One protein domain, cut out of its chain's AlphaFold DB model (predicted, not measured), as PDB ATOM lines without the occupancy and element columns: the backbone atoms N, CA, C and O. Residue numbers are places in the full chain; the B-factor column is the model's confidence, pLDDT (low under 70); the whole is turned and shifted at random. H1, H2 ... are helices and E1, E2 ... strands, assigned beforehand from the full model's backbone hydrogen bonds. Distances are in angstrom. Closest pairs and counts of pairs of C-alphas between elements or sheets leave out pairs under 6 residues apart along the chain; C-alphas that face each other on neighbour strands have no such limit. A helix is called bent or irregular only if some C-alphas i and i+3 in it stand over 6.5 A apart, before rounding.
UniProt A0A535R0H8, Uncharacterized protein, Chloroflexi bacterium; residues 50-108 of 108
ATOM      1  N   VAL A  50     126.391 121.293 113.491       94.88
ATOM      2  CA  VAL A  50     127.637 121.034 112.772       94.88
ATOM      3  C   VAL A  50     127.264 120.352 111.468       94.88
ATOM      4  O   VAL A  50     126.549 119.349 111.481       94.88
ATOM      5  N   SER A  51     127.722 120.904 110.350       95.31
ATOM      6  CA  SER A  51     127.521 120.332 109.021       95.31
ATOM      7  C   SER A  51     128.854 120.190 108.295       95.31
ATOM      8  O   SER A  51     129.797 120.935 108.553       95.31
ATOM      9  N   ILE A  52     128.935 119.201 107.409       96.12
ATOM     10  CA  ILE A  52     130.097 118.959 106.553       96.12
ATOM     11  C   ILE A  52     129.591 119.025 105.120       96.12
ATOM     12  O   ILE A  52     128.650 118.308 104.766       96.12
ATOM     13  N   ASP A  53     130.156 119.921 104.320       93.88
ATOM     14  CA  ASP A  53     129.744 120.074 102.931       93.88
ATOM     15  C   ASP A  53     130.349 118.991 102.016       93.88
ATOM     16  O   ASP A  53     131.094 118.106 102.441       93.88
ATOM     17  N   GLN A  54     130.028 119.055 100.721       95.31
ATOM     18  CA  GLN A  54     130.520 118.089  99.731       95.31
ATOM     19  C   GLN A  54     132.043 118.152  99.511       95.31
ATOM     20  O   GLN A  54     132.611 117.213  98.958       95.31
ATOM     21  N   GLN A  55     132.695 119.244  99.915       93.56
ATOM     22  CA  GLN A  55     134.144 119.437  99.827       93.56
ATOM     23  C   GLN A  55     134.857 119.005 101.119       93.56
ATOM     24  O   GLN A  55     136.086 119.008 101.165       93.56
ATOM     25  N   GLY A  56     134.108 118.604 102.152       91.94
ATOM     26  CA  GLY A  56     134.646 118.232 103.458       91.94
ATOM     27  C   GLY A  56     134.859 119.419 104.399       91.94
ATOM     28  O   GLY A  56     135.504 119.253 105.433       91.94
ATOM     29  N   ILE A  57     134.338 120.606 104.071       93.88
ATOM     30  CA  ILE A  57     134.454 121.797 104.915       93.88
ATOM     31  C   ILE A  57     133.443 121.699 106.055       93.88
ATOM     32  O   ILE A  57     132.251 121.466 105.828       93.88
ATOM     33  N   VAL A  58     133.923 121.897 107.283       96.12
ATOM     34  CA  VAL A  58     133.093 121.858 108.488       96.12
ATOM     35  C   VAL A  58     132.561 123.252 108.804       96.12
ATOM     36  O   VAL A  58     133.329 124.194 108.999       96.12
ATOM     37  N   ASN A  59     131.237 123.359 108.894       95.06
ATOM     38  CA  ASN A  59     130.522 124.566 109.285       95.06
ATOM     39  C   ASN A  59     129.871 124.370 110.656       95.06
ATOM     40  O   ASN A  59     129.221 123.351 110.906       95.06
ATOM     41  N   LEU A  60     130.026 125.363 111.526       94.56
ATOM     42  CA  LEU A  60     129.397 125.429 112.838       94.56
ATOM     43  C   LEU A  60     128.388 126.582 112.873       94.56
ATOM     44  O   LEU A  60     128.759 127.756 112.930       94.56
ATOM     45  N   ASP A  61     127.107 126.232 112.911       93.06
ATOM     46  CA  ASP A  61     126.008 127.177 113.054       93.06
ATOM     47  C   ASP A  61     125.704 127.412 114.534       93.06
ATOM     48  O   ASP A  61     125.322 126.504 115.286       93.06
ATOM     49  N   VAL A  62     125.865 128.667 114.956       88.62
ATOM     50  CA  VAL A  62     125.591 129.119 116.321       88.62
ATOM     51  C   VAL A  62     124.345 130.009 116.305       88.62
ATOM     52  O   VAL A  62     124.335 131.019 115.601       88.62
ATOM     53  N   PRO A  63     123.309 129.728 117.117       87.31
ATOM     54  CA  PRO A  63     122.107 130.555 117.150       87.31
ATOM     55  C   PRO A  63     122.417 132.027 117.439       87.31
ATOM     56  O   PRO A  63     123.042 132.358 118.452       87.31
ATOM     57  N   GLY A  64     121.943 132.909 116.558       87.62
ATOM     58  CA  GLY A  64     122.138 134.358 116.670       87.62
ATOM     59  C   GLY A  64     123.530 134.849 116.261       87.62
ATOM     60  O   GLY A  64     123.900 135.962 116.632       87.62
ATOM     61  N   ARG A  65     124.309 134.032 115.543       88.25
ATOM     62  CA  ARG A  65     125.588 134.411 114.934       88.25
ATOM     63  C   ARG A  65     125.674 133.870 113.510       88.25
ATOM     64  O   ARG A  65     124.929 132.963 113.147       88.25
ATOM     65  N   ASP A  66     126.603 134.422 112.741       89.69
ATOM     66  CA  ASP A  66     126.951 133.888 111.429       89.69
ATOM     67  C   ASP A  66     127.613 132.508 111.561       89.69
ATOM     68  O   ASP A  66     128.259 132.205 112.573       89.69
ATOM     69  N   ALA A  67     127.437 131.678 110.533       88.25
ATOM     70  CA  ALA A  67     128.047 130.358 110.446       88.25
ATOM     71  C   ALA A  67     129.579 130.465 110.457       88.25
ATOM     72  O   ALA A  67     130.170 131.290 109.756       88.25
ATOM     73  N   LEU A  68     130.226 129.615 111.252       93.25
ATOM     74  CA  LEU A  68     131.679 129.559 111.377       93.25
ATOM     75  C   LEU A  68     132.230 128.448 110.486       93.25
ATOM     76  O   LEU A  68     131.955 127.274 110.729       93.25
ATOM     77  N   ILE A  69     133.042 128.819 109.497       94.75
ATOM     78  CA  ILE A  69     133.851 127.869 108.728       94.75
ATOM     79  C   ILE A  69     135.080 127.526 109.567       94.75
ATOM     80  O   ILE A  69     135.850 128.419 109.923       94.75
ATOM     81  N   LEU A  70     135.257 126.249 109.896       93.50
ATOM     82  CA  LEU A  70     136.388 125.795 110.699       93.50
ATOM     83  C   LEU A  70     137.592 125.463 109.817       93.50
ATOM     84  O   LEU A  70     137.450 124.909 108.724       93.50
ATOM     85  N   GLY A  71     138.784 125.792 110.319       95.12
ATOM     86  CA  GLY A  71     140.027 125.284 109.758       95.12
ATOM     87  C   GLY A  71     140.153 123.771 109.981       95.12
ATOM     88  O   GLY A  71     139.407 123.196 110.779       95.12
ATOM     89  N   PRO A  72     141.068 123.090 109.268       93.06
ATOM     90  CA  PRO A  72     141.206 121.641 109.367       93.06
ATOM     91  C   PRO A  72     141.487 121.148 110.792       93.06
ATOM     92  O   PRO A  72     140.876 120.174 111.218       93.06
ATOM     93  N   GLU A  73     142.373 121.817 111.534       95.88
ATOM     94  CA  GLU A  73     142.734 121.414 112.901       95.88
ATOM     95  C   GLU A  73     141.533 121.541 113.847       95.88
ATOM     96  O   GLU A  73     141.152 120.568 114.497       95.88
ATOM     97  N   GLU A  74     140.849 122.689 113.838       95.31
ATOM     98  CA  GLU A  74     139.674 122.922 114.681       95.31
ATOM     99  C   GLU A  74     138.501 122.007 114.309       95.31
ATOM    100  O   GLU A  74     137.729 121.585 115.173       95.31
ATOM    101  N   ALA A  75     138.361 121.690 113.020       95.31
ATOM    102  CA  ALA A  75     137.377 120.743 112.528       95.31
ATOM    103  C   ALA A  75     137.633 119.331 113.076       95.31
ATOM    104  O   ALA A  75     136.695 118.695 113.559       95.31
ATOM    105  N   PHE A  76     138.877 118.845 113.034       96.12
ATOM    106  CA  PHE A  76     139.222 117.529 113.577       96.12
ATOM    107  C   PHE A  76     139.004 117.462 115.086       96.12
ATOM    108  O   PHE A  76     138.350 116.526 115.551       96.12
ATOM    109  N   ASP A  77     139.462 118.471 115.826       96.56
ATOM    110  CA  ASP A  77     139.275 118.543 117.276       96.56
ATOM    111  C   ASP A  77     137.785 118.527 117.653       96.56
ATOM    112  O   ASP A  77     137.363 117.797 118.556       96.56
ATOM    113  N   LEU A  78     136.954 119.289 116.930       95.44
ATOM    114  CA  LEU A  78     135.511 119.310 117.156       95.44
ATOM    115  C   LEU A  78     134.868 117.949 116.868       95.44
ATOM    116  O   LEU A  78     134.042 117.477 117.654       95.44
ATOM    117  N   LEU A  79     135.210 117.317 115.745       95.56
ATOM    118  CA  LEU A  79     134.630 116.031 115.360       95.56
ATOM    119  C   LEU A  79     135.044 114.906 116.320       95.56
ATOM    120  O   LEU A  79     134.195 114.087 116.682       95.56
ATOM    121  N   ASP A  80     136.295 114.897 116.786       97.25
ATOM    122  CA  ASP A  80     136.779 113.930 117.777       97.25
ATOM    123  C   ASP A  80     136.077 114.105 119.133       97.25
ATOM    124  O   ASP A  80     135.586 113.138 119.737       97.25
ATOM    125  N   PHE A  81     135.914 115.356 119.572       96.38
ATOM    126  CA  PHE A  81     135.139 115.673 120.765       96.38
ATOM    127  C   PHE A  81     133.695 115.162 120.659       96.38
ATOM    128  O   PHE A  81     133.201 114.499 121.578       96.38
ATOM    129  N   LEU A  82     133.012 115.437 119.543       95.62
ATOM    130  CA  LEU A  82     131.628 115.010 119.329       95.62
ATOM    131  C   LEU A  82     131.499 113.483 119.307       95.62
ATOM    132  O   LEU A  82     130.570 112.936 119.911       95.62
ATOM    133  N   PHE A  83     132.440 112.789 118.666       96.25
ATOM    134  CA  PHE A  83     132.483 111.330 118.638       96.25
ATOM    135  C   PHE A  83     132.642 110.742 120.046       96.25
ATOM    136  O   PHE A  83     131.846 109.895 120.473       96.25
ATOM    137  N   THR A  84     133.617 111.244 120.802       97.44
ATOM    138  CA  THR A  84     133.879 110.815 122.179       97.44
ATOM    139  C   THR A  84     132.676 111.083 123.083       97.44
ATOM    140  O   THR A  84     132.237 110.198 123.826       97.44
ATOM    141  N   HIS A  85     132.078 112.272 122.983       95.12
ATOM    142  CA  HIS A  85     130.911 112.644 123.775       95.12
ATOM    143  C   HIS A  85     129.700 111.752 123.471       95.12
ATOM    144  O   HIS A  85     129.030 111.276 124.391       95.12
ATOM    145  N   ARG A  86     129.447 111.454 122.191       95.69
ATOM    146  CA  ARG A  86     128.377 110.541 121.775       95.69
ATOM    147  C   ARG A  86     128.562 109.150 122.377       95.69
ATOM    148  O   ARG A  86     127.588 108.558 122.840       95.69
ATOM    149  N   ASN A  87     129.787 108.632 122.400       96.44
ATOM    150  CA  ASN A  87     130.068 107.313 122.972       96.44
ATOM    151  C   ASN A  87     129.886 107.294 124.494       96.44
ATOM    152  O   ASN A  87     129.316 106.340 125.026       96.44
ATOM    153  N   LEU A  88     130.273 108.368 125.189       96.25
ATOM    154  CA  LEU A  88     130.002 108.524 126.618       96.25
ATOM    155  C   LEU A  88     128.495 108.497 126.917       96.25
ATOM    156  O   LEU A  88     128.059 107.798 127.835       96.25
ATOM    157  N   LEU A  89     127.696 109.247 126.151       95.62
ATOM    158  CA  LEU A  89     126.239 109.268 126.313       95.62
ATOM    159  C   LEU A  89     125.621 107.893 126.030       95.62
ATOM    160  O   LEU A  89     124.775 107.440 126.799       95.62
ATOM    161  N   ALA A  90     126.079 107.213 124.975       95.25
ATOM    162  CA  ALA A  90     125.628 105.867 124.639       95.25
ATOM    163  C   ALA A  90     125.935 104.864 125.766       95.25
ATOM    164  O   ALA A  90     125.033 104.146 126.193       95.25
ATOM    165  N   SER A  91     127.156 104.874 126.313       95.62
ATOM    166  CA  SER A  91     127.541 104.022 127.449       95.62
ATOM    167  C   SER A  91     126.627 104.250 128.652       95.62
ATOM    168  O   SER A  91     126.027 103.308 129.158       95.62
ATOM    169  N   ARG A  92     126.433 105.514 129.053       95.19
ATOM    170  CA  ARG A  92     125.561 105.856 130.186       95.19
ATOM    171  C   ARG A  92     124.115 105.434 129.961       95.19
ATOM    172  O   ARG A  92     123.446 105.021 130.903       95.19
ATOM    173  N   SER A  93     123.617 105.556 128.730       94.00
ATOM    174  CA  SER A  93     122.264 105.106 128.399       94.00
ATOM    175  C   SER A  93     122.117 103.586 128.520       94.00
ATOM    176  O   SER A  93     121.084 103.124 128.998       94.00
ATOM    177  N   GLY A  94     123.165 102.829 128.171       93.06
ATOM    178  CA  GLY A  94     123.237 101.384 128.386       93.06
ATOM    179  C   GLY A  94     123.158 101.023 129.869       93.06
ATOM    180  O   GLY A  94     122.282 100.253 130.253       93.06
ATOM    181  N   ASP A  95     123.981 101.663 130.705       93.31
ATOM    182  CA  ASP A  95     123.996 101.426 132.158       93.31
ATOM    183  C   ASP A  95     122.626 101.703 132.804       93.31
ATOM    184  O   ASP A  95     122.177 100.985 133.699       93.31
ATOM    185  N   ILE A  96     121.940 102.765 132.362       93.88
ATOM    186  CA  ILE A  96     120.598 103.107 132.852       93.88
ATOM    187  C   ILE A  96     119.584 102.038 132.432       93.88
ATOM    188  O   ILE A  96     118.770 101.622 133.258       93.88
ATOM    189  N   ALA A  97     119.628 101.592 131.175       92.56
ATOM    190  CA  ALA A  97     118.719 100.570 130.667       92.56
ATOM    191  C   ALA A  97     118.898  99.227 131.399       92.56
ATOM    192  O   ALA A  97     117.905  98.582 131.738       92.56
ATOM    193  N   GLU A  98     120.139  98.836 131.701       92.19
ATOM    194  CA  GLU A  98     120.444  97.622 132.466       92.19
ATOM    195  C   GLU A  98     119.865  97.694 133.886       92.19
ATOM    196  O   GLU A  98     119.078  96.828 134.274       92.19
ATOM    197  N   ARG A  99     120.120  98.789 134.613       91.06
ATOM    198  CA  ARG A  99     119.566  99.001 135.963       91.06
ATOM    199  C   ARG A  99     118.038  99.009 135.982       91.06
ATOM    200  O   ARG A  99     117.419  98.500 136.918       91.06
ATOM    201  N   GLN A 100     117.404  99.582 134.957       87.81
ATOM    202  CA  GLN A 100     115.946  99.553 134.818       87.81
ATOM    203  C   GLN A 100     115.425  98.130 134.579       87.81
ATOM    204  O   GLN A 100     114.398  97.755 135.147       87.81
ATOM    205  N   ALA A 101     116.131  97.328 133.778       88.19
ATOM    206  CA  ALA A 101     115.773  95.937 133.528       88.19
ATOM    207  C   ALA A 101     115.936  95.057 134.780       88.19
ATOM    208  O   ALA A 101     115.094  94.191 135.022       88.19
ATOM    209  N   GLU A 102     116.974  95.281 135.587       88.75
ATOM    210  CA  GLU A 102     117.180  94.609 136.879       88.75
ATOM    211  C   GLU A 102     116.068  94.955 137.875       88.75
ATOM    212  O   GLU A 102     115.400  94.056 138.388       88.75
ATOM    213  N   THR A 103     115.764  96.246 138.042       81.25
ATOM    214  CA  THR A 103     114.697  96.722 138.944       81.25
ATOM    215  C   THR A 103     113.332  96.101 138.601       81.25
ATOM    216  O   THR A 103     112.558  95.743 139.486       81.25
ATOM    217  N   GLN A 104     113.022  95.926 137.308       74.31
ATOM    218  CA  GLN A 104     111.772  95.288 136.870       74.31
ATOM    219  C   GLN A 104     111.727  93.772 137.100       74.31
ATOM    220  O   GLN A 104     110.632  93.217 137.199       74.31
ATOM    221  N   LYS A 105     112.878  93.089 137.144       76.06
ATOM    222  CA  LYS A 105     112.944  91.657 137.468       76.06
ATOM    223  C   LYS A 105     112.725  91.413 138.957       76.06
ATOM    224  O   LYS A 105     112.078  90.436 139.296       76.06
ATOM    225  N   GLU A 106     113.225  92.297 139.817       69.19
ATOM    226  CA  GLU A 106     113.081  92.190 141.277       69.19
ATOM    227  C   GLU A 106     111.667  92.528 141.780       69.19
ATOM    228  O   GLU A 106     111.277  92.109 142.865       69.19
ATOM    229  N   CYS A 107     110.880  93.266 140.991       58.59
ATOM    230  CA  CYS A 107     109.491  93.621 141.307       58.59
ATOM    231  C   CYS A 107     108.444  92.618 140.769       58.59
ATOM    232  O   CYS A 107     107.251  92.931 140.781       58.59
ATOM    233  N   LYS A 108     108.870  91.452 140.263       52.34
ATOM    234  CA  LYS A 108     108.008  90.345 139.810       52.34
ATOM    235  C   LYS A 108     108.196  89.124 140.697       52.34
ATOM    236  O   LYS A 108     107.176  88.442 140.925       52.34
TER     237      LYS A 108
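AT A GLANCE: This is residues 50 to 108 of the 108 residues of an uncharacterized protein of Chloroflexi bacterium (UniProt A0A535R0H8). The model looks like a long arm with a small head at one end: a single long helix, H1, whose first residues, 72 to 82, run beside a small two-stranded hairpin, E1 and E2, while residues 83 to 108, of which 83 to 106 belong to H1, stick out free from this head. After E2 the chain loops out and folds back along it before H1 begins, with residues 68 to 69 paired to residues 59 to 60 of E2. The printed part has 59 residues, with two named strands and then one named helix in the order E1, E2, H1; the sheet has the order E1 - E2 and is antiparallel, and the class is mostly helix. The whole is extended, with a radius of gyration of the C-alphas of 18.6 A and spans of 55 by 25 by 18 A, and the free arm makes its length.

HOW THE PARTS SIT: The printed part opens with E1, residues 50 to 52, which is joined by a tight link of 5 residues to E2, residues 58 to 61. These two strands are a hairpin: they are antiparallel neighbours, with 149 degrees between their N-to-C directions. C-alphas that face each other are those of Val 50 and Leu 60, 4.7 A apart, those of Ser 51 and Asn 59, 5.2 A apart, and those of Ile 52 and Val 58, 4.6 A apart. Across the pair, N 51 and O 59 are within hydrogen-bond range at 2.9 A, and so are N 59 and O 51 at 2.8 A. Residues 59 to 60 of E2 also pair with residues 68 to 69, antiparallel, a stretch after E2 that is too short to be a named strand. A short link of 10 residues joins E2 to H1, residues 72 to 106. E2 and H1 have 1 pair of C-alphas within 8 A, the closest, those of Val 58 and Ala 75, which are 6.0 A apart; centre to centre the two elements are 22.8 A apart. E1 and H1 are near each other, with 5 pairs of C-alphas within 10 A. In H1 every O i to N i+4 pair is within hydrogen-bond range.

IN THESE COORDINATES: E1 runs from Val 50, with its C-alpha at (127.637, 121.034, 112.772), to Ile 52. E2 runs from Val 58 to Asp 61 and measures 10.0 A from first to last C-alpha. H1 begins at Pro 72, with its C-alpha at (141.206, 121.641, 109.367), and ends at Glu 106, with its C-alpha at (113.081, 92.190, 141.277). Over its 35 residues it measures 51.7 A from first to last C-alpha, and it is not bent.

THE WHOLE: The two C-alphas farthest apart are those of Gly 71 and Lys 108, at 56.1 A, while the first and last printed C-alphas, those of Val 50 and Lys 108, are 45.4 A apart. Without residues 83 to 108, which stand free, the body has 33 residues and spans 25 by 22 by 14 A, with a radius of gyration of 9.4 A. The printed part has no cut, and it ends at residue 108, the chain's last residue. No link between named elements is long. The mean pLDDT of the printed part is 91.2, and residues 106 to 108 are under 70.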